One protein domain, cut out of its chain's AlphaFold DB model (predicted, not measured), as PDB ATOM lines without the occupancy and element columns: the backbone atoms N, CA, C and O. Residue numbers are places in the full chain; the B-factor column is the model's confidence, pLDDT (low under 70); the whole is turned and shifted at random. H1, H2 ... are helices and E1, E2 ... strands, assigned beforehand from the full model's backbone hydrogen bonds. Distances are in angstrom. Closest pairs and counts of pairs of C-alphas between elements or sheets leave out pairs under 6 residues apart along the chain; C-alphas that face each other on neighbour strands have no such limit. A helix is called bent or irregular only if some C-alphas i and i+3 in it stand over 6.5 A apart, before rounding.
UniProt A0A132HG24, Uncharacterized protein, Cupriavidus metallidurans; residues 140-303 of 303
ATOM      1  N   THR A 140     -25.828  27.798  12.238       90.81
ATOM      2  CA  THR A 140     -26.751  28.940  12.134       90.81
ATOM      3  C   THR A 140     -26.926  29.688  13.460       90.81
ATOM      4  O   THR A 140     -26.985  30.915  13.465       90.81
ATOM      5  N   GLU A 141     -27.002  28.987  14.597       92.50
ATOM      6  CA  GLU A 141     -27.126  29.643  15.907       92.50
ATOM      7  C   GLU A 141     -25.886  30.460  16.252       92.50
ATOM      8  O   GLU A 141     -26.016  31.584  16.732       92.50
ATOM      9  N   VAL A 142     -24.693  29.932  15.971       94.62
ATOM     10  CA  VAL A 142     -23.442  30.654  16.223       94.62
ATOM     11  C   VAL A 142     -23.311  31.865  15.300       94.62
ATOM     12  O   VAL A 142     -22.950  32.943  15.775       94.62
ATOM     13  N   GLN A 143     -23.685  31.749  14.020       95.31
ATOM     14  CA  GLN A 143     -23.807  32.914  13.135       95.31
ATOM     15  C   GLN A 143     -24.801  33.945  13.701       95.31
ATOM     16  O   GLN A 143     -24.523  35.144  13.692       95.31
ATOM     17  N   GLY A 144     -25.931  33.490  14.253       96.38
ATOM     18  CA  GLY A 144     -26.921  34.336  14.924       96.38
ATOM     19  C   GLY A 144     -26.354  35.065  16.142       96.38
ATOM     20  O   GLY A 144     -26.566  36.267  16.301       96.38
ATOM     21  N   TRP A 145     -25.550  34.385  16.963       96.81
ATOM     22  CA  TRP A 145     -24.862  35.009  18.094       96.81
ATOM     23  C   TRP A 145     -23.877  36.079  17.638       96.81
ATOM     24  O   TRP A 145     -23.887  37.178  18.185       96.81
ATOM     25  N   LEU A 146     -23.054  35.786  16.628       97.75
ATOM     26  CA  LEU A 146     -22.107  36.750  16.061       97.75
ATOM     27  C   LEU A 146     -22.831  37.951  15.446       97.75
ATOM     28  O   LEU A 146     -22.370  39.085  15.582       97.75
ATOM     29  N   ARG A 147     -23.984  37.731  14.811       97.62
ATOM     30  CA  ARG A 147     -24.829  38.803  14.285       97.62
ATOM     31  C   ARG A 147     -25.310  39.735  15.383       97.62
ATOM     32  O   ARG A 147     -25.113  40.948  15.298       97.62
ATOM     33  N   ASP A 148     -25.966  39.175  16.391       97.31
ATOM     34  CA  ASP A 148     -26.575  39.955  17.467       97.31
ATOM     35  C   ASP A 148     -25.505  40.687  18.278       97.31
ATOM     36  O   ASP A 148     -25.684  41.852  18.645       97.31
ATOM     37  N   LEU A 149     -24.356  40.041  18.478       97.38
ATOM     38  CA  LEU A 149     -23.211  40.624  19.160       97.38
ATOM     39  C   LEU A 149     -22.593  41.778  18.367       97.38
ATOM     40  O   LEU A 149     -22.400  42.854  18.925       97.38
ATOM     41  N   GLY A 150     -22.348  41.594  17.066       97.25
ATOM     42  CA  GLY A 150     -21.810  42.646  16.202       97.25
ATOM     43  C   GLY A 150     -22.704  43.885  16.179       97.25
ATOM     44  O   GLY A 150     -22.218  45.002  16.347       97.25
ATOM     45  N   LYS A 151     -24.026  43.683  16.082       96.62
ATOM     46  CA  LYS A 151     -25.016  44.771  16.153       96.62
ATOM     47  C   LYS A 151     -25.013  45.461  17.518       96.62
ATOM     48  O   LYS A 151     -25.046  46.686  17.571       96.62
ATOM     49  N   SER A 152     -24.940  44.698  18.610       96.56
ATOM     50  CA  SER A 152     -24.908  45.252  19.975       96.56
ATOM     51  C   SER A 152     -23.651  46.087  20.234       96.56
ATOM     52  O   SER A 152     -23.707  47.084  20.945       96.56
ATOM     53  N   LEU A 153     -22.531  45.721  19.604       96.44
ATOM     54  CA  LEU A 153     -21.270  46.462  19.658       96.44
ATOM     55  C   LEU A 153     -21.219  47.664  18.694       96.44
ATOM     56  O   LEU A 153     -20.221  48.381  18.677       96.44
ATOM     57  N   GLY A 154     -22.283  47.903  17.918       95.81
ATOM     58  CA  GLY A 154     -22.413  49.054  17.022       95.81
ATOM     59  C   GLY A 154     -21.853  48.855  15.612       95.81
ATOM     60  O   GLY A 154     -21.734  49.831  14.875       95.81
ATOM     61  N   TYR A 155     -21.522  47.628  15.207       97.00
ATOM     62  CA  TYR A 155     -21.034  47.349  13.855       97.00
ATOM     63  C   TYR A 155     -22.169  47.174  12.845       97.00
ATOM     64  O   TYR A 155     -23.251  46.664  13.156       97.00
ATOM     65  N   ALA A 156     -21.880  47.509  11.588       97.12
ATOM     66  CA  ALA A 156     -22.671  47.053  10.457       97.12
ATOM     67  C   ALA A 156     -22.300  45.594  10.152       97.12
ATOM     68  O   ALA A 156     -21.156  45.285   9.819       97.12
ATOM     69  N   VAL A 157     -23.260  44.681  10.291       97.75
ATOM     70  CA  VAL A 157     -23.009  43.241  10.140       97.75
ATOM     71  C   VAL A 157     -23.397  42.764   8.748       97.75
ATOM     72  O   VAL A 157     -24.472  43.088   8.249       97.75
ATOM     73  N   TRP A 158     -22.549  41.942   8.146       96.94
ATOM     74  CA  TRP A 158     -22.833  41.129   6.972       96.94
ATOM     75  C   TRP A 158     -22.916  39.649   7.361       96.94
ATOM     76  O   TRP A 158     -22.137  39.184   8.189       96.94
ATOM     77  N   ILE A 159     -23.840  38.925   6.727       96.94
ATOM     78  CA  ILE A 159     -23.994  37.468   6.821       96.94
ATOM     79  C   ILE A 159     -23.808  36.877   5.428       96.94
ATOM     80  O   ILE A 159     -24.332  37.444   4.456       96.94
ATOM     81  N   ALA A 160     -23.100  35.747   5.357       92.69
ATOM     82  CA  ALA A 160     -22.786  35.042   4.119       92.69
ATOM     83  C   ALA A 160     -24.004  34.880   3.207       92.69
ATOM     84  O   ALA A 160     -25.102  34.539   3.652       92.69
ATOM     85  N   THR A 161     -23.799  35.092   1.907       91.00
ATOM     86  CA  THR A 161     -24.853  35.138   0.880       91.00
ATOM     87  C   THR A 161     -25.723  33.881   0.873       91.00
ATOM     88  O   THR A 161     -26.942  33.969   0.739       91.00
ATOM     89  N   ASN A 162     -25.101  32.718   1.053       87.12
ATOM     90  CA  ASN A 162     -25.739  31.403   1.101       87.12
ATOM     91  C   ASN A 162     -26.568  31.163   2.374       87.12
ATOM     92  O   ASN A 162     -27.439  30.296   2.357       87.12
ATOM     93  N   ASP A 163     -26.345  31.937   3.438       90.88
ATOM     94  CA  ASP A 163     -26.954  31.698   4.751       90.88
ATOM     95  C   ASP A 163     -27.943  32.789   5.176       90.88
ATOM     96  O   ASP A 163     -28.684  32.623   6.144       90.88
ATOM     97  N   ARG A 164     -28.046  33.876   4.403       91.62
ATOM     98  CA  ARG A 164     -28.920  35.028   4.688       91.62
ATOM     99  C   ARG A 164     -30.376  34.663   4.981       91.62
ATOM    100  O   ARG A 164     -31.013  35.349   5.781       91.62
ATOM    101  N   GLY A 165     -30.900  33.650   4.290       89.94
ATOM    102  CA  GLY A 165     -32.294  33.207   4.384       89.94
ATOM    103  C   GLY A 165     -32.553  32.114   5.420       89.94
ATOM    104  O   GLY A 165     -33.699  31.702   5.563       89.94
ATOM    105  N   ARG A 166     -31.524  31.619   6.123       89.50
ATOM    106  CA  ARG A 166     -31.714  30.620   7.184       89.50
ATOM    107  C   ARG A 166     -32.508  31.228   8.336       89.50
ATOM    108  O   ARG A 166     -32.310  32.393   8.664       89.50
ATOM    109  N   GLU A 167     -33.379  30.444   8.954       91.19
ATOM    110  CA  GLU A 167     -34.175  30.902  10.092       91.19
ATOM    111  C   GLU A 167     -33.351  30.864  11.388       91.19
ATOM    112  O   GLU A 167     -32.688  29.869  11.689       91.19
ATOM    113  N   TYR A 168     -33.398  31.951  12.157       91.75
ATOM    114  CA  TYR A 168     -32.822  32.066  13.492       91.75
ATOM    115  C   TYR A 168     -33.769  32.876  14.385       91.75
ATOM    116  O   TYR A 168     -34.043  34.045  14.110       91.75
ATOM    117  N   ASN A 169     -34.276  32.253  15.455       90.00
ATOM    118  CA  ASN A 169     -35.313  32.810  16.338       90.00
ATOM    119  C   ASN A 169     -36.585  33.272  15.594       90.00
ATOM    120  O   ASN A 169     -37.155  34.308  15.927       90.00
ATOM    121  N   GLY A 170     -37.026  32.507  14.587       89.38
ATOM    122  CA  GLY A 170     -38.249  32.783  13.821       89.38
ATOM    123  C   GLY A 170     -38.112  33.858  12.738       89.38
ATOM    124  O   GLY A 170     -39.090  34.167  12.068       89.38
ATOM    125  N   GLU A 171     -36.915  34.414  12.542       93.06
ATOM    126  CA  GLU A 171     -36.639  35.457  11.551       93.06
ATOM    127  C   GLU A 171     -35.461  35.059  10.647       93.06
ATOM    128  O   GLU A 171     -34.604  34.269  11.058       93.06
ATOM    129  N   PRO A 172     -35.349  35.615   9.427       93.75
ATOM    130  CA  PRO A 172     -34.176  35.405   8.591       93.75
ATOM    131  C   PRO A 172     -32.894  35.851   9.300       93.75
ATOM    132  O   PRO A 172     -32.824  36.931   9.893       93.75
ATOM    133  N   LEU A 173     -31.831  35.059   9.179       94.75
ATOM    134  CA  LEU A 173     -30.539  35.329   9.803       94.75
ATOM    135  C   LEU A 173     -29.997  36.707   9.397       94.75
ATOM    136  O   LEU A 173     -29.439  37.413  10.227       94.75
ATOM    137  N   SER A 174     -30.247  37.144   8.164       95.12
ATOM    138  CA  SER A 174     -29.831  38.461   7.664       95.12
ATOM    139  C   SER A 174     -30.662  39.659   8.156       95.12
ATOM    140  O   SER A 174     -30.398  40.789   7.732       95.12
ATOM    141  N   LEU A 175     -31.645  39.472   9.044       95.56
ATOM    142  CA  LEU A 175     -32.503  40.560   9.517       95.56
ATOM    143  C   LEU A 175     -31.696  41.699  10.175       95.56
ATOM    144  O   LEU A 175     -30.975  41.529  11.165       95.56
ATOM    145  N   GLY A 176     -31.846  42.907   9.624       94.38
ATOM    146  CA  GLY A 176     -31.132  44.102  10.079       94.38
ATOM    147  C   GLY A 176     -29.615  44.054   9.854       94.38
ATOM    148  O   GLY A 176     -28.887  44.741  10.566       94.38
ATOM    149  N   CYS A 177     -29.148  43.221   8.921       97.56
ATOM    150  CA  CYS A 177     -27.773  43.190   8.420       97.56
ATOM    151  C   CYS A 177     -27.660  43.992   7.114       97.56
ATOM    152  O   CYS A 177     -28.663  44.297   6.463       97.56
ATOM    153  N   LEU A 178     -26.433  44.280   6.680       96.25
ATOM    154  CA  LEU A 178     -26.153  44.868   5.372       96.25
ATOM    155  C   LEU A 178     -26.752  44.014   4.248       96.25
ATOM    156  O   LEU A 178     -26.635  42.783   4.245       96.25
ATOM    157  N   SER A 179     -27.388  44.676   3.281       93.25
ATOM    158  CA  SER A 179     -27.975  44.045   2.092       93.25
ATOM    159  C   SER A 179     -26.941  43.735   1.010       93.25
ATOM    160  O   SER A 179     -27.135  42.794   0.245       93.25
ATOM    161  N   ALA A 180     -25.831  44.476   0.981       91.56
ATOM    162  CA  ALA A 180     -24.697  44.259   0.091       91.56
ATOM    163  C   ALA A 180     -23.382  44.639   0.790       91.56
ATOM    164  O   ALA A 180     -23.356  45.558   1.612       91.56
ATOM    165  N   LEU A 181     -22.295  43.946   0.447       88.69
ATOM    166  CA  LEU A 181     -20.944  44.345   0.841       88.69
ATOM    167  C   LEU A 181     -20.448  45.529  -0.011       88.69
ATOM    168  O   LEU A 181     -20.821  45.633  -1.184       88.69
ATOM    169  N   PRO A 182     -19.574  46.394   0.535       87.19
ATOM    170  CA  PRO A 182     -18.890  47.427  -0.236       87.19
ATOM    171  C   PRO A 182     -18.155  46.851  -1.448       87.19
ATOM    172  O   PRO A 182     -17.445  45.852  -1.338       87.19
ATOM    173  N   ALA A 183     -18.255  47.526  -2.596       84.38
ATOM    174  CA  ALA A 183     -17.613  47.084  -3.837       84.38
ATOM    175  C   ALA A 183     -16.085  46.935  -3.714       84.38
ATOM    176  O   ALA A 183     -15.488  46.110  -4.398       84.38
ATOM    177  N   THR A 184     -15.454  47.686  -2.807       79.62
ATOM    178  CA  THR A 184     -14.019  47.596  -2.492       79.62
ATOM    179  C   THR A 184     -13.603  46.246  -1.903       79.62
ATOM    180  O   THR A 184     -12.439  45.874  -2.028       79.62
ATOM    181  N   LEU A 185     -14.533  45.501  -1.296       78.75
ATOM    182  CA  LEU A 185     -14.302  44.150  -0.769       78.75
ATOM    183  C   LEU A 185     -14.569  43.051  -1.811       78.75
ATOM    184  O   LEU A 185     -14.332  41.879  -1.538       78.75
ATOM    185  N   LEU A 186     -15.066  43.420  -2.996       75.75
ATOM    186  CA  LEU A 186     -15.423  42.496  -4.078       75.75
ATOM    187  C   LEU A 186     -14.361  42.440  -5.193       75.75
ATOM    188  O   LEU A 186     -14.564  41.777  -6.210       75.75
ATOM    189  N   VAL A 187     -13.229  43.128  -5.031       61.84
ATOM    190  CA  VAL A 187     -12.152  43.188  -6.034       61.84
ATOM    191  C   VAL A 187     -11.105  42.103  -5.741       61.84
ATOM    192  O   VAL A 187     -10.744  41.917  -4.589       61.84
ATOM    193  N   SER A 188     -10.611  41.409  -6.779       53.03
ATOM    194  CA  SER A 188      -9.528  40.399  -6.724       53.03
ATOM    195  C   SER A 188      -9.739  39.264  -5.703       53.03
ATOM    196  O   SER A 188      -9.297  39.350  -4.566       53.03
ATOM    197  N   GLY A 189     -10.387  38.168  -6.121       52.59
ATOM    198  CA  GLY A 189     -10.788  37.070  -5.218       52.59
ATOM    199  C   GLY A 189     -12.173  37.267  -4.579       52.59
ATOM    200  O   GLY A 189     -12.650  36.408  -3.849       52.59
ATOM    201  N   GLY A 190     -12.866  38.361  -4.915       53.62
ATOM    202  CA  GLY A 190     -14.119  38.816  -4.296       53.62
ATOM    203  C   GLY A 190     -15.369  37.945  -4.456       53.62
ATOM    204  O   GLY A 190     -16.437  38.363  -4.020       53.62
ATOM    205  N   GLU A 191     -15.275  36.747  -5.037       67.62
ATOM    206  CA  GLU A 191     -16.373  35.769  -4.991       67.62
ATOM    207  C   GLU A 191     -16.409  35.003  -3.658       67.62
ATOM    208  O   GLU A 191     -17.455  34.472  -3.288       67.62
ATOM    209  N   THR A 192     -15.303  34.973  -2.902       76.19
ATOM    210  CA  THR A 192     -15.208  34.224  -1.638       76.19
ATOM    211  C   THR A 192     -15.576  35.058  -0.415       76.19
ATOM    212  O   THR A 192     -16.163  34.524   0.523       76.19
ATOM    213  N   VAL A 193     -15.329  36.373  -0.434       81.62
ATOM    214  CA  VAL A 193     -15.677  37.286   0.672       81.62
ATOM    215  C   VAL A 193     -17.184  37.294   0.986       81.62
ATOM    216  O   VAL A 193     -17.540  37.198   2.162       81.62
ATOM    217  N   PRO A 194     -18.103  37.327  -0.002       88.56
ATOM    218  CA  PRO A 194     -19.539  37.211   0.257       88.56
ATOM    219  C   PRO A 194     -19.972  35.877   0.874       88.56
ATOM    220  O   PRO A 194     -21.137  35.768   1.259       88.56
ATOM    221  N   LEU A 195     -19.085  34.878   0.929       90.12
ATOM    222  CA  LEU A 195     -19.313  33.559   1.523       90.12
ATOM    223  C   LEU A 195     -18.706  33.424   2.929       90.12
ATOM    224  O   LEU A 195     -18.833  32.360   3.520       90.12
ATOM    225  N   ILE A 196     -18.057  34.468   3.455       91.44
ATOM    226  CA  ILE A 196     -17.595  34.492   4.847       91.44
ATOM    227  C   ILE A 196     -18.811  34.572   5.767       91.44
ATOM    228  O   ILE A 196     -19.636  35.479   5.614       91.44
ATOM    229  N   ASP A 197     -18.894  33.641   6.720       94.50
ATOM    230  CA  ASP A 197     -20.065  33.413   7.575       94.50
ATOM    231  C   ASP A 197     -20.596  34.691   8.236       94.50
ATOM    232  O   ASP A 197     -21.798  34.973   8.160       94.50
ATOM    233  N   ALA A 198     -19.710  35.497   8.824       96.38
ATOM    234  CA  ALA A 198     -20.050  36.838   9.285       96.38
ATOM    235  C   ALA A 198     -18.889  37.824   9.106       96.38
ATOM    236  O   ALA A 198     -17.730  37.506   9.370       96.38
ATOM    237  N   VAL A 199     -19.206  39.060   8.717       95.31
ATOM    238  CA  VAL A 199     -18.236  40.165   8.641       95.31
ATOM    239  C   VAL A 199     -18.802  41.369   9.383       95.31
ATOM    240  O   VAL A 199     -19.966  41.727   9.206       95.31
ATOM    241  N   TRP A 200     -17.993  41.990  10.235       96.12
ATOM    242  CA  TRP A 200     -18.331  43.215  10.953       96.12
ATOM    243  C   TRP A 200     -17.584  44.385  10.333       96.12
ATOM    244  O   TRP A 200     -16.364  44.327  10.154       96.12
ATOM    245  N   LEU A 201     -18.319  45.447  10.020       94.06
ATOM    246  CA  LEU A 201     -17.792  46.652   9.404       94.06
ATOM    247  C   LEU A 201     -18.082  47.864  10.288       94.06
ATOM    248  O   LEU A 201     -19.117  47.929  10.957       94.06
ATOM    249  N   ASP A 202     -17.175  48.834  10.268       93.44
ATOM    250  CA  ASP A 202     -17.449  50.148  10.840       93.44
ATOM    251  C   ASP A 202     -18.650  50.778  10.104       93.44
ATOM    252  O   ASP A 202     -18.660  50.819   8.870       93.44
ATOM    253  N   PRO A 203     -19.693  51.242  10.811       93.75
ATOM    254  CA  PRO A 203     -20.910  51.730  10.166       93.75
ATOM    255  C   PRO A 203     -20.718  53.051   9.404       93.75
ATOM    256  O   PRO A 203     -21.538  53.362   8.539       93.75
ATOM    257  N   ALA A 204     -19.679  53.832   9.713       92.56
ATOM    258  CA  ALA A 204     -19.399  55.110   9.068       92.56
ATOM    259  C   ALA A 204     -18.459  54.954   7.866       92.56
ATOM    260  O   ALA A 204     -18.701  55.558   6.820       92.56
ATOM    261  N   THR A 205     -17.399  54.153   7.997       90.81
ATOM    262  CA  THR A 205     -16.380  53.994   6.944       90.81
ATOM    263  C   THR A 205     -16.607  52.769   6.062       90.81
ATOM    264  O   THR A 205     -16.079  52.715   4.951       90.81
ATOM    265  N   LEU A 206     -17.397  51.795   6.530       90.25
ATOM    266  CA  LEU A 206     -17.549  50.468   5.928       90.25
ATOM    267  C   LEU A 206     -16.209  49.733   5.752       90.25
ATOM    268  O   LEU A 206     -16.055  48.892   4.863       90.25
ATOM    269  N   GLU A 207     -15.226  50.044   6.595       89.75
ATOM    270  CA  GLU A 207     -13.998  49.265   6.708       89.75
ATOM    271  C   GLU A 207     -14.243  48.008   7.542       89.75
ATOM    272  O   GLU A 207     -15.037  48.007   8.484       89.75
ATOM    273  N   VAL A 208     -13.558  46.920   7.190       90.44
ATOM    274  CA  VAL A 208     -13.693  45.647   7.904       90.44
ATOM    275  C   VAL A 208     -13.034  45.753   9.275       90.44
ATOM    276  O   VAL A 208     -11.818  45.900   9.373       90.44
ATOM    277  N   ALA A 209     -13.835  45.601  10.327       92.25
ATOM    278  CA  ALA A 209     -13.361  45.505  11.701       92.25
ATOM    279  C   ALA A 209     -12.993  44.057  12.060       92.25
ATOM    280  O   ALA A 209     -11.939  43.805  12.644       92.25
ATOM    281  N   ALA A 210     -13.843  43.094  11.693       93.94
ATOM    282  CA  ALA A 210     -13.604  41.680  11.962       93.94
ATOM    283  C   ALA A 210     -14.299  40.765  10.949       93.94
ATOM    284  O   ALA A 210     -15.316  41.132  10.361       93.94
ATOM    285  N   ALA A 211     -13.767  39.558  10.779       93.81
ATOM    286  CA  ALA A 211     -14.362  38.509   9.959       93.81
ATOM    287  C   ALA A 211     -14.327  37.168  10.693       93.81
ATOM    288  O   ALA A 211     -13.352  36.855  11.380       93.81
ATOM    289  N   PHE A 212     -15.395  36.390  10.539       95.44
ATOM    290  CA  PHE A 212     -15.637  35.160  11.277       95.44
ATOM    291  C   PHE A 212     -16.013  34.041  10.312       95.44
ATOM    292  O   PHE A 212     -16.942  34.200   9.521       95.44
ATOM    293  N   GLU A 213     -15.328  32.910  10.426       93.06
ATOM    294  CA  GLU A 213     -15.712  31.643   9.796       93.06
ATOM    295  C   GLU A 213     -16.110  30.650  10.880       93.06
ATOM    296  O   GLU A 213     -15.341  30.383  11.808       93.06
ATOM    297  N   VAL A 214     -17.332  30.138  10.788       93.25
ATOM    298  CA  VAL A 214     -17.935  29.241  11.765       93.25
ATOM    299  C   VAL A 214     -17.770  27.810  11.261       93.25
ATOM    300  O   VAL A 214     -18.449  27.354  10.350       93.25
ATOM    301  N   GLU A 215     -16.891  27.045  11.894       86.06
ATOM    302  CA  GLU A 215     -16.543  25.697  11.453       86.06
ATOM    303  C   GLU A 215     -17.206  24.640  12.338       86.06
ATOM    304  O   GLU A 215     -16.620  24.135  13.295       86.06
ATOM    305  N   HIS A 216     -18.447  24.275  12.007       75.31
ATOM    306  CA  HIS A 216     -19.178  23.219  12.716       75.31
ATOM    307  C   HIS A 216     -18.879  21.835  12.113       75.31
ATOM    308  O   HIS A 216     -18.176  21.028  12.713       75.31
ATOM    309  N   SER A 217     -19.334  21.601  10.878       58.78
ATOM    310  CA  SER A 217     -19.096  20.382  10.081       58.78
ATOM    311  C   SER A 217     -18.469  20.666   8.709       58.78
ATOM    312  O   SER A 217     -18.213  19.750   7.927       58.78
ATOM    313  N   THR A 218     -18.227  21.939   8.409       62.28
ATOM    314  CA  THR A 218     -17.558  22.420   7.204       62.28
ATOM    315  C   THR A 218     -16.037  22.238   7.295       62.28
ATOM    316  O   THR A 218     -15.471  21.872   8.336       62.28
ATOM    317  N   SER A 219     -15.371  22.400   6.147       74.00
ATOM    318  CA  SER A 219     -13.919  22.271   6.037       74.00
ATOM    319  C   SER A 219     -13.222  23.528   6.553       74.00
ATOM    320  O   SER A 219     -13.200  24.535   5.848       74.00
ATOM    321  N   ILE A 220     -12.523  23.393   7.688       79.69
ATOM    322  CA  ILE A 220     -11.641  24.422   8.274       79.69
ATOM    323  C   ILE A 220     -10.682  25.012   7.228       79.69
ATOM    324  O   ILE A 220     -10.377  26.201   7.247       79.69
ATOM    325  N   TYR A 221     -10.202  24.187   6.289       79.31
ATOM    326  CA  TYR A 221      -9.304  24.638   5.226       79.31
ATOM    327  C   TYR A 221      -9.953  25.713   4.348       79.31
ATOM    328  O   TYR A 221      -9.312  26.705   4.012       79.31
ATOM    329  N   SER A 222     -11.218  25.517   3.973       79.94
ATOM    330  CA  SER A 222     -11.924  26.441   3.091       79.94
ATOM    331  C   SER A 222     -12.208  27.763   3.796       79.94
ATOM    332  O   SER A 222     -11.952  28.802   3.195       79.94
ATOM    333  N   GLY A 223     -12.649  27.738   5.061       83.50
ATOM    334  CA  GLY A 223     -12.843  28.956   5.853       83.50
ATOM    335  C   GLY A 223     -11.556  29.776   5.978       83.50
ATOM    336  O   GLY A 223     -11.555  30.975   5.702       83.50
ATOM    337  N   ILE A 224     -10.419  29.124   6.259       84.00
ATOM    338  CA  ILE A 224      -9.107  29.797   6.284       84.00
ATOM    339  C   ILE A 224      -8.829  30.516   4.959       84.00
ATOM    340  O   ILE A 224      -8.432  31.679   4.970       84.00
ATOM    341  N   VAL A 225      -9.051  29.863   3.815       83.19
ATOM    342  CA  VAL A 225      -8.793  30.474   2.502       83.19
ATOM    343  C   VAL A 225      -9.675  31.704   2.263       83.19
ATOM    344  O   VAL A 225      -9.153  32.720   1.811       83.19
ATOM    345  N   ARG A 226     -10.965  31.685   2.633       85.56
ATOM    346  CA  ARG A 226     -11.835  32.868   2.466       85.56
ATOM    347  C   ARG A 226     -11.383  34.045   3.330       85.56
ATOM    348  O   ARG A 226     -11.362  35.182   2.859       85.56
ATOM    349  N   LEU A 227     -10.969  33.783   4.573       86.50
ATOM    350  CA  LEU A 227     -10.399  34.816   5.446       86.50
ATOM    351  C   LEU A 227      -9.103  35.398   4.860       86.50
ATOM    352  O   LEU A 227      -8.853  36.596   4.996       86.50
ATOM    353  N   LEU A 228      -8.301  34.584   4.169       81.69
ATOM    354  CA  LEU A 228      -7.098  35.059   3.486       81.69
ATOM    355  C   LEU A 228      -7.385  35.890   2.254       81.69
ATOM    356  O   LEU A 228      -6.721  36.908   2.063       81.69
ATOM    357  N   ASP A 229      -8.362  35.492   1.448       81.81
ATOM    358  CA  ASP A 229      -8.791  36.281   0.297       81.81
ATOM    359  C   ASP A 229      -9.241  37.671   0.758       81.81
ATOM    360  O   ASP A 229      -8.839  38.679   0.178       81.81
ATOM    361  N   LEU A 230      -9.966  37.753   1.878       84.62
ATOM    362  CA  LEU A 230     -10.300  39.034   2.499       84.62
ATOM    363  C   LEU A 230      -9.055  39.791   2.980       84.62
ATOM    364  O   LEU A 230      -8.943  41.003   2.782       84.62
ATOM    365  N   ALA A 231      -8.127  39.111   3.649       81.44
ATOM    366  CA  ALA A 231      -6.946  39.734   4.233       81.44
ATOM    367  C   ALA A 231      -5.995  40.311   3.177       81.44
ATOM    368  O   ALA A 231      -5.530  41.441   3.333       81.44
ATOM    369  N   LEU A 232      -5.758  39.562   2.101       78.12
ATOM    370  CA  LEU A 232      -4.778  39.858   1.057       78.12
ATOM    371  C   LEU A 232      -5.387  40.570  -0.160       78.12
ATOM    372  O   LEU A 232      -4.663  41.246  -0.889       78.12
ATOM    373  N   GLY A 233      -6.692  40.413  -0.398       72.19
ATOM    374  CA  GLY A 233      -7.380  40.924  -1.586       72.19
ATOM    375  C   GLY A 233      -7.803  42.388  -1.499       72.19
ATOM    376  O   GLY A 233      -8.083  42.999  -2.529       72.19
ATOM    377  N   THR A 234      -7.820  42.993  -0.306       66.69
ATOM    378  CA  THR A 234      -8.267  44.386  -0.145       66.69
ATOM    379  C   THR A 234      -7.099  45.320   0.154       66.69
ATOM    380  O   THR A 234      -6.247  45.035   0.992       66.69
ATOM    381  N   SER A 235      -7.080  46.480  -0.508       58.62
ATOM    382  CA  SER A 235      -6.069  47.534  -0.320       58.62
ATOM    383  C   SER A 235      -6.188  48.272   1.021       58.62
ATOM    384  O   SER A 235      -5.440  49.216   1.273       58.62
ATOM    385  N   GLN A 236      -7.141  47.880   1.873       58.78
ATOM    386  CA  GLN A 236      -7.285  48.417   3.221       58.78
ATOM    387  C   GLN A 236      -6.171  47.841   4.103       58.78
ATOM    388  O   GLN A 236      -6.186  46.665   4.457       58.78
ATOM    389  N   SER A 237      -5.222  48.702   4.474       49.31
ATOM    390  CA  SER A 237      -4.082  48.416   5.359       49.31
ATOM    391  C   SER A 237      -4.476  48.191   6.835       49.31
ATOM    392  O   SER A 237      -3.604  48.189   7.705       49.31
ATOM    393  N   ALA A 238      -5.767  48.055   7.143       51.47
ATOM    394  CA  ALA A 238      -6.255  47.922   8.509       51.47
ATOM    395  C   ALA A 238      -5.961  46.526   9.076       51.47
ATOM    396  O   ALA A 238      -6.025  45.515   8.374       51.47
ATOM    397  N   THR A 239      -5.654  46.480  10.371       56.97
ATOM    398  CA  THR A 239      -5.522  45.263  11.173       56.97
ATOM    399  C   THR A 239      -6.855  44.520  11.192       56.97
ATOM    400  O   THR A 239      -7.725  44.805  12.012       56.97
ATOM    401  N   LYS A 240      -7.044  43.594  10.253       74.12
ATOM    402  CA  LYS A 240      -8.251  42.769  10.176       74.12
ATOM    403  C   LYS A 240      -8.187  41.730  11.288       74.12
ATOM    404  O   LYS A 240      -7.271  40.912  11.313       74.12
ATOM    405  N   HIS A 241      -9.154  41.754  12.198       89.56
ATOM    406  CA  HIS A 241      -9.284  40.701  13.196       89.56
ATOM    407  C   HIS A 241      -9.992  39.503  12.550       89.56
ATOM    408  O   HIS A 241     -11.177  39.575  12.218       89.56
ATOM    409  N   LEU A 242      -9.249  38.423  12.312       91.44
ATOM    410  CA  LEU A 242      -9.752  37.217  11.653       91.44
ATOM    411  C   LEU A 242      -9.983  36.129  12.699       91.44
ATOM    412  O   LEU A 242      -9.075  35.804  13.468       91.44
ATOM    413  N   PHE A 243     -11.183  35.555  12.721       93.75
ATOM    414  CA  PHE A 243     -11.567  34.561  13.712       93.75
ATOM    415  C   PHE A 243     -12.082  33.279  13.061       93.75
ATOM    416  O   PHE A 243     -12.987  33.303  12.230       93.75
ATOM    417  N   LEU A 244     -11.540  32.149  13.506       93.69
ATOM    418  CA  LEU A 244     -12.139  30.834  13.305       93.69
ATOM    419  C   LEU A 244     -12.963  30.502  14.544       93.69
ATOM    420  O   LEU A 244     -12.428  30.467  15.652       93.69
ATOM    421  N   VAL A 245     -14.256  30.265  14.376       94.88
ATOM    422  CA  VAL A 245     -15.184  29.963  15.464       94.88
ATOM    423  C   VAL A 245     -15.596  28.505  15.327       94.88
ATOM    424  O   VAL A 245     -16.290  28.152  14.380       94.88
ATOM    425  N   ALA A 246     -15.169  27.631  16.234       91.81
ATOM    426  CA  ALA A 246     -15.438  26.194  16.118       91.81
ATOM    427  C   ALA A 246     -15.751  25.557  17.483       91.81
ATOM    428  O   ALA A 246     -15.426  26.144  18.522       91.81
ATOM    429  N   PRO A 247     -16.383  24.368  17.502       90.38
ATOM    430  CA  PRO A 247     -16.558  23.595  18.723       90.38
ATOM    431  C   PRO A 247     -15.220  23.260  19.390       90.38
ATOM    432  O   PRO A 247     -14.229  22.967  18.718       90.38
ATOM    433  N   ASP A 248     -15.212  23.234  20.720       89.94
ATOM    434  CA  ASP A 248     -14.026  23.004  21.547       89.94
ATOM    435  C   ASP A 248     -13.262  21.719  21.184       89.94
ATOM    436  O   ASP A 248     -12.030  21.713  21.144       89.94
ATOM    437  N   ASN A 249     -13.977  20.644  20.844       86.50
ATOM    438  CA  ASN A 249     -13.386  19.364  20.441       86.50
ATOM    439  C   ASN A 249     -12.621  19.423  19.101       86.50
ATOM    440  O   ASN A 249     -11.810  18.535  18.833       86.50
ATOM    441  N   ARG A 250     -12.820  20.467  18.282       84.88
ATOM    442  CA  ARG A 250     -12.110  20.683  17.010       84.88
ATOM    443  C   ARG A 250     -10.858  21.549  17.150       84.88
ATOM    444  O   ARG A 250     -10.161  21.753  16.158       84.88
ATOM    445  N   GLU A 251     -10.508  22.024  18.350       89.31
ATOM    446  CA  GLU A 251      -9.338  22.897  18.559       89.31
ATOM    447  C   GLU A 251      -8.039  22.293  17.988       89.31
ATOM    448  O   GLU A 251      -7.253  22.989  17.341       89.31
ATOM    449  N   ALA A 252      -7.826  20.986  18.179       88.06
ATOM    450  CA  ALA A 252      -6.649  20.295  17.654       88.06
ATOM    451  C   ALA A 252      -6.599  20.309  16.113       88.06
ATOM    452  O   ALA A 252      -5.526  20.505  15.541       88.06
ATOM    453  N   GLU A 253      -7.744  20.156  15.440       86.12
ATOM    454  CA  GLU A 253      -7.841  20.248  13.978       86.12
ATOM    455  C   GLU A 253      -7.546  21.668  13.489       86.12
ATOM    456  O   GLU A 253      -6.782  21.839  12.537       86.12
ATOM    457  N   VAL A 254      -8.104  22.685  14.157       87.19
ATOM    458  CA  VAL A 254      -7.870  24.100  13.826       87.19
ATOM    459  C   VAL A 254      -6.379  24.431  13.935       87.19
ATOM    460  O   VAL A 254      -5.789  24.953  12.987       87.19
ATOM    461  N   ARG A 255      -5.734  24.044  15.043       87.94
ATOM    462  CA  ARG A 255      -4.288  24.230  15.247       87.94
ATOM    463  C   ARG A 255      -3.457  23.486  14.198       87.94
ATOM    464  O   ARG A 255      -2.487  24.027  13.663       87.94
ATOM    465  N   ALA A 256      -3.837  22.252  13.875       86.88
ATOM    466  CA  ALA A 256      -3.146  21.462  12.864       86.88
ATOM    467  C   ALA A 256      -3.256  22.090  11.465       86.88
ATOM    468  O   ALA A 256      -2.284  22.046  10.717       86.88
ATOM    469  N   GLN A 257      -4.390  22.705  11.109       84.38
ATOM    470  CA  GLN A 257      -4.512  23.427   9.839       84.38
ATOM    471  C   GLN A 257      -3.680  24.710   9.840       84.38
ATOM    472  O   GLN A 257      -2.887  24.890   8.922       84.38
ATOM    473  N   LEU A 258      -3.786  25.560  10.864       80.12
ATOM    474  CA  LEU A 258      -3.055  26.835  10.917       80.12
ATOM    475  C   LEU A 258      -1.527  26.666  10.915       80.12
ATOM    476  O   LEU A 258      -0.824  27.501  10.355       80.12
ATOM    477  N   SER A 259      -1.008  25.566  11.468       81.69
ATOM    478  CA  SER A 259       0.435  25.271  11.488       81.69
ATOM    479  C   SER A 259       1.005  24.747  10.161       81.69
ATOM    480  O   SER A 259       2.205  24.480  10.060       81.69
ATOM    481  N   ARG A 260       0.180  24.568   9.119       79.62
ATOM    482  CA  ARG A 260       0.663  24.077   7.820       79.62
ATOM    483  C   ARG A 260       1.540  25.142   7.153       79.62
ATOM    484  O   ARG A 260       1.122  26.291   7.076       79.62
ATOM    485  N   PRO A 261       2.669  24.770   6.520       77.38
ATOM    486  CA  PRO A 261       3.559  25.732   5.861       77.38
ATOM    487  C   PRO A 261       2.885  26.625   4.812       77.38
ATOM    488  O   PRO A 261       3.233  27.796   4.681       77.38
ATOM    489  N   ALA A 262       1.886  26.091   4.098       70.75
ATOM    490  CA  ALA A 262       1.072  26.848   3.142       70.75
ATOM    491  C   ALA A 262       0.322  28.025   3.791       70.75
ATOM    492  O   ALA A 262      -0.034  28.981   3.108       70.75
ATOM    493  N   PHE A 263       0.120  27.954   5.107       72.88
ATOM    494  CA  PHE A 263      -0.570  28.933   5.921       72.88
ATOM    495  C   PHE A 263       0.345  29.664   6.917       72.88
ATOM    496  O   PHE A 263      -0.138  30.420   7.751       72.88
ATOM    497  N   ASN A 264       1.673  29.554   6.805       65.19
ATOM    498  CA  ASN A 264       2.577  30.306   7.687       65.19
ATOM    499  C   ASN A 264       2.408  31.832   7.551       65.19
ATOM    500  O   ASN A 264       2.540  32.553   8.532       65.19
ATOM    501  N   ARG A 265       2.019  32.321   6.363       58.78
ATOM    502  CA  ARG A 265       1.622  33.727   6.160       58.78
ATOM    503  C   ARG A 265       0.309  34.105   6.867       58.78
ATOM    504  O   ARG A 265       0.052  35.282   7.062       58.78
ATOM    505  N   VAL A 266      -0.520  33.133   7.256       55.25
ATOM    506  CA  VAL A 266      -1.771  33.332   8.021       55.25
ATOM    507  C   VAL A 266      -1.490  33.561   9.498       55.25
ATOM    508  O   VAL A 266      -2.167  34.372  10.127       55.25
ATOM    509  N   ALA A 267      -0.473  32.893  10.047       55.47
ATOM    510  CA  ALA A 267      -0.016  33.152  11.411       55.47
ATOM    511  C   ALA A 267       0.442  34.616  11.575       55.47
ATOM    512  O   ALA A 267       0.191  35.235  12.606       55.47
ATOM    513  N   GLU A 268       1.021  35.204  10.522       61.00
ATOM    514  CA  GLU A 268       1.383  36.630  10.470       61.00
ATOM    515  C   GLU A 268       0.159  37.567  10.419       61.00
ATOM    516  O   GLU A 268       0.261  38.730  10.806       61.00
ATOM    517  N   LEU A 269      -1.017  37.070  10.008       66.69
ATOM    518  CA  LEU A 269      -2.277  37.824   9.939       66.69
ATOM    519  C   LEU A 269      -3.071  37.816  11.261       66.69
ATOM    520  O   LEU A 269      -4.212  38.272  11.282       66.69
ATOM    521  N   ASN A 270      -2.486  37.324  12.366       73.31
ATOM    522  CA  ASN A 270      -3.092  37.309  13.711       73.31
ATOM    523  C   ASN A 270      -4.500  36.672  13.723       73.31
ATOM    524  O   ASN A 270      -5.406  37.157  14.402       73.31
ATOM    525  N   THR A 271      -4.687  35.586  12.959       85.38
ATOM    526  CA  THR A 271      -5.929  34.796  13.001       85.38
ATOM    527  C   THR A 271      -6.047  34.113  14.358       85.38
ATOM    528  O   THR A 271      -5.097  33.481  14.821       85.38
ATOM    529  N   ARG A 272      -7.208  34.226  15.002       90.75
ATOM    530  CA  ARG A 272      -7.459  33.657  16.332       90.75
ATOM    531  C   ARG A 272      -8.600  32.661  16.306       90.75
ATOM    532  O   ARG A 272      -9.471  32.706  15.444       90.75
ATOM    533  N   TYR A 273      -8.603  31.770  17.282       92.62
ATOM    534  CA  TYR A 273      -9.655  30.780  17.450       92.62
ATOM    535  C   TYR A 273     -10.594  31.173  18.583       92.62
ATOM    536  O   TYR A 273     -10.137  31.458  19.684       92.62
ATOM    537  N   VAL A 274     -11.898  31.164  18.332       95.62
ATOM    538  CA  VAL A 274     -12.931  31.400  19.343       95.62
ATOM    539  C   VAL A 274     -13.686  30.088  19.581       95.62
ATOM    540  O   VAL A 274     -14.427  29.647  18.698       95.62
ATOM    541  N   PRO A 275     -13.527  29.449  20.753       93.81
ATOM    542  CA  PRO A 275     -14.307  28.267  21.098       93.81
ATOM    543  C   PRO A 275     -15.793  28.600  21.248       93.81
ATOM    544  O   PRO A 275     -16.154  29.664  21.766       93.81
ATOM    545  N   TYR A 276     -16.663  27.665  20.867       93.75
ATOM    546  CA  TYR A 276     -18.108  27.809  21.067       93.75
ATOM    547  C   TYR A 276     -18.469  28.004  22.538       93.75
ATOM    548  O   TYR A 276     -19.323  28.840  22.836       93.75
ATOM    549  N   SER A 277     -17.816  27.272  23.448       91.94
ATOM    550  CA  SER A 277     -18.033  27.403  24.892       91.94
ATOM    551  C   SER A 277     -17.826  28.842  25.374       91.94
ATOM    552  O   SER A 277     -18.716  29.425  25.989       91.94
ATOM    553  N   SER A 278     -16.701  29.449  24.998       94.31
ATOM    554  CA  SER A 278     -16.320  30.793  25.426       94.31
ATOM    555  C   SER A 278     -17.225  31.868  24.819       94.31
ATOM    556  O   SER A 278     -17.668  32.780  25.521       94.31
ATOM    557  N   LEU A 279     -17.587  31.734  23.537       95.69
ATOM    558  CA  LEU A 279     -18.558  32.636  22.913       95.69
ATOM    559  C   LEU A 279     -19.934  32.526  23.585       95.69
ATOM    560  O   LEU A 279     -20.536  33.549  23.910       95.69
ATOM    561  N   ARG A 280     -20.422  31.304  23.828       93.75
ATOM    562  CA  ARG A 280     -21.711  31.048  24.488       93.75
ATOM    563  C   ARG A 280     -21.752  31.663  25.887       93.75
ATOM    564  O   ARG A 280     -22.737  32.315  26.219       93.75
ATOM    565  N   GLU A 281     -20.695  31.471  26.671       93.38
ATOM    566  CA  GLU A 281     -20.596  31.947  28.053       93.38
ATOM    567  C   GLU A 281     -20.555  33.480  28.145       93.38
ATOM    568  O   GLU A 281     -21.197  34.073  29.012       93.38
ATOM    569  N   HIS A 282     -19.818  34.144  27.251       95.50
ATOM    570  CA  HIS A 282     -19.518  35.566  27.413       95.50
ATOM    571  C   HIS A 282     -20.343  36.506  26.524       95.50
ATOM    572  O   HIS A 282     -20.412  37.697  26.837       95.50
ATOM    573  N   ARG A 283     -21.005  36.024  25.457       95.06
ATOM    574  CA  ARG A 283     -21.702  36.880  24.467       95.06
ATOM    575  C   ARG A 283     -22.687  37.876  25.082       95.06
ATOM    576  O   ARG A 283     -22.739  39.013  24.631       95.06
ATOM    577  N   GLU A 284     -23.443  37.494  26.111       94.38
ATOM    578  CA  GLU A 284     -24.463  38.370  26.714       94.38
ATOM    579  C   GLU A 284     -23.825  39.515  27.507       94.38
ATOM    580  O   GLU A 284     -24.239  40.671  27.399       94.38
ATOM    581  N   ASN A 285     -22.753  39.216  28.244       95.19
ATOM    582  CA  ASN A 285     -21.977  40.227  28.960       95.19
ATOM    583  C   ASN A 285     -21.250  41.161  27.986       95.19
ATOM    584  O   ASN A 285     -21.235  42.375  28.193       95.19
ATOM    585  N   ILE A 286     -20.693  40.613  26.900       96.94
ATOM    586  CA  ILE A 286     -20.049  41.404  25.849       96.94
ATOM    587  C   ILE A 286     -21.071  42.307  25.154       96.94
ATOM    588  O   ILE A 286     -20.790  43.484  24.962       96.94
ATOM    589  N   ALA A 287     -22.264  41.807  24.828       94.81
ATOM    590  CA  ALA A 287     -23.310  42.615  24.206       94.81
ATOM    591  C   ALA A 287     -23.748  43.788  25.096       94.81
ATOM    592  O   ALA A 287     -24.090  44.854  24.591       94.81
ATOM    593  N   ARG A 288     -23.733  43.603  26.422       93.88
ATOM    594  CA  ARG A 288     -24.200  44.613  27.379       93.88
ATOM    595  C   ARG A 288     -23.145  45.651  27.758       93.88
ATOM    596  O   ARG A 288     -23.497  46.805  27.988       93.88
ATOM    597  N   PHE A 289     -21.886  45.241  27.890       93.31
ATOM    598  CA  PHE A 289     -20.819  46.078  28.459       93.31
ATOM    599  C   PHE A 289     -19.599  46.234  27.546       93.31
ATOM    600  O   PHE A 289     -18.716  47.044  27.827       93.31
ATOM    601  N   GLY A 290     -19.513  45.435  26.486       91.19
ATOM    602  CA  GLY A 290     -18.402  45.446  25.550       91.19
ATOM    603  C   GLY A 290     -18.403  46.686  24.665       91.19
ATOM    604  O   GLY A 290     -19.436  47.280  24.372       91.19
ATOM    605  N   THR A 291     -17.209  47.069  24.222       89.44
ATOM    606  CA  THR A 291     -17.003  48.126  23.230       89.44
ATOM    607  C   THR A 291     -15.860  47.735  22.306       89.44
ATOM    608  O   THR A 291     -14.828  47.219  22.750       89.44
ATOM    609  N   GLY A 292     -16.041  47.971  21.008       90.44
ATOM    610  CA  GLY A 292     -15.052  47.599  20.002       90.44
ATOM    611  C   GLY A 292     -14.803  46.085  19.934       90.44
ATOM    612  O   GLY A 292     -15.635  45.275  20.336       90.44
ATOM    613  N   ILE A 293     -13.650  45.694  19.383       92.00
ATOM    614  CA  ILE A 293     -13.311  44.282  19.123       92.00
ATOM    615  C   ILE A 293     -12.641  43.566  20.305       92.00
ATOM    616  O   ILE A 293     -12.681  42.341  20.393       92.00
ATOM    617  N   LYS A 294     -12.072  44.324  21.252       92.31
ATOM    618  CA  LYS A 294     -11.297  43.794  22.388       92.31
ATOM    619  C   LYS A 294     -11.992  42.669  23.169       92.31
ATOM    620  O   LYS A 294     -11.308  41.712  23.523       92.31
ATOM    621  N   PRO A 295     -13.308  42.724  23.452       93.62
ATOM    622  CA  PRO A 295     -13.963  41.638  24.174       93.62
ATOM    623  C   PRO A 295     -13.956  40.307  23.410       93.62
ATOM    624  O   PRO A 295     -13.851  39.258  24.033       93.62
ATOM    625  N   ILE A 296     -14.016  40.343  22.072       95.31
ATOM    626  CA  ILE A 296     -13.884  39.141  21.236       95.31
ATOM    627  C   ILE A 296     -12.456  38.612  21.293       95.31
ATOM    628  O   ILE A 296     -12.243  37.415  21.456       95.31
ATOM    629  N   GLU A 297     -11.462  39.496  21.222       93.44
ATOM    630  CA  GLU A 297     -10.060  39.095  21.346       93.44
ATOM    631  C   GLU A 297      -9.743  38.451  22.699       93.44
ATOM    632  O   GLU A 297      -8.890  37.568  22.752       93.44
ATOM    633  N   ALA A 298     -10.421  38.880  23.768       94.06
ATOM    634  CA  ALA A 298     -10.239  38.358  25.120       94.06
ATOM    635  C   ALA A 298     -10.775  36.928  25.296       94.06
ATOM    636  O   ALA A 298     -10.258  36.187  26.128       94.06
ATOM    637  N   ILE A 299     -11.786  36.540  24.512       95.06
ATOM    638  CA  ILE A 299     -12.342  35.177  24.499       95.06
ATOM    639  C   ILE A 299     -11.708  34.296  23.409       95.06
ATOM    640  O   ILE A 299     -12.012  33.108  23.297       95.06
ATOM    641  N   ALA A 300     -10.827  34.878  22.591       94.06
ATOM    642  CA  ALA A 300     -10.122  34.187  21.528       94.06
ATOM    643  C   ALA A 300      -8.763  33.656  22.012       94.06
ATOM    644  O   ALA A 300      -8.036  34.306  22.761       94.06
ATOM    645  N   LYS A 301      -8.378  32.480  21.519       91.25
ATOM    646  CA  LYS A 301      -7.072  31.860  21.732       91.25
ATOM    647  C   LYS A 301      -6.149  32.166  20.553       91.25
ATOM    648  O   LYS A 301      -6.541  32.011  19.394       91.25
ATOM    649  N   SER A 302      -4.908  32.539  20.852       82.56
ATOM    650  CA  SER A 302      -3.816  32.502  19.875       82.56
ATOM    651  C   SER A 302      -3.390  31.044  19.680       82.56
ATOM    652  O   SER A 302      -3.141  30.347  20.670       82.56
ATOM    653  N   LEU A 303      -3.354  30.565  18.435       70.88
ATOM    654  CA  LEU A 303      -3.048  29.168  18.100       70.88
ATOM    655  C   LEU A 303      -1.711  28.999  17.389       70.88
ATOM    656  O   LEU A 303      -1.333  29.909  16.623       70.88
TER     657      LEU A 303
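Overview. This is residues 140 to 303 of the 303 residues of an uncharacterized protein of Cupriavidus metallidurans (UniProt A0A132HG24). A twisted sheet of five strands lies between helices, with H2 and H3 over one face and H1 and H6 on the other, where H5 packs on H1 and H6. H4 lies at one far end of the domain, beyond H3 and off the sheet, and at the opposite end, near Gly 170, lies part of a long stretch without named elements, residues 160 to 197. The printed part has 164 residues, with six named helices and five named strands in the order H1 E1 E2 E3 H2 E4 H3 H4 E5 H5 H6. The sheet's order is E1, E2, E3, E4, E5, mixed, and the class is mixed, helices and strands. The whole is compact and rounded, with a radius of gyration of the C-alphas of 14.6 A and spans of 41 by 35 by 28 A.

Along the chain. H1, residues 140 to 152, begins at C-alpha 140 at (-26.751, 28.940, 12.134) and is 18.2 A long. E1 is residues 156 to 159, 10.3 A, and E2 is residues 198 to 201, 10.1 A. E3, residues 208 to 214, is the longest strand at 17.4 A. H2, residues 220 to 233, measures 19.7 A and E4, residues 241 to 246, 16.0 A, from C-alpha 241 at (-9.284, 40.701, 13.196). H3 is residues 248 to 258, 15.7 A, and H4 is residues 261 to 267, 9.9 A. E5, residues 272 to 275, is 9.9 A long, and H5, residues 276 to 289, is 19.9 A. H6, residues 294 to 299, is 8.9 A long and ends at C-alpha 299 at (-12.342, 35.177, 24.499). H3, H4 and H5 are irregular: C-alphas 249 and 252 are 7.3 A apart, 262 and 265 7.5 A, and 281 and 284 7.6 A.

Arrangement. E1, E2 and E3 form a meander, each strand the antiparallel neighbour of the one before, with N 158 and O 199 at 2.8 A and N 200 and O 210 at 2.8 A. E3 and E4 are parallel, with N 245 and O 213 at 2.8 A, and so are E4 and E5, with N 274 and O 244 at 2.8 A. E3, H2, E4 and E4, H3 H4, E5 are strand-helix-strand units, two parallel neighbour strands with helices between, each with a right-handed crossover. The domain has three layers, helices on both faces of the sheet: H2 and H3 on one face, H1 and H6 on the other. H1 is over E2 at a height over the sheet of 7.6 A, and H2 is over E3 and, only just, E4, with 3 of its C-alphas falling on E4, at 9.7 A. H5 only grazes the sheet with residues 276 to 279. H1 and H5 touch, closest at the C-alphas of Ser 152 and Ala 287, 5.2 A, at a shallow tilt of 22 degrees, the same way. H5 and H6 form a helical hairpin, closest at the C-alphas of Ser 278 and Ile 299, 6.0 A. H3 and H4 touch only at the corner, closest at the C-alphas of Leu 258 and Ala 267, 7.0 A. In H1, H2 and H6 every O i to N i+4 pair is within hydrogen-bond range; the count is 5 of 7 in H3, 8 of 10 in H5 and 1 of 3 in H4, where 3 of 4 O i to N i+3 pairs are within range.

Size, cuts and confidence. The two C-alphas farthest apart are those of Gly 170 and Pro 261, 43.1 A. The printed part has no cut and ends at residue 303, the chain's last residue. The link from E1 to E2, 38 residues, is long. Residues 301 to 302 pair antiparallel with residues 272 to 273 of E5. The mean pLDDT of the printed part is 86.2, and residues 187 to 191, 217 to 218, 234 to 239 and 264 to 269 are under 70.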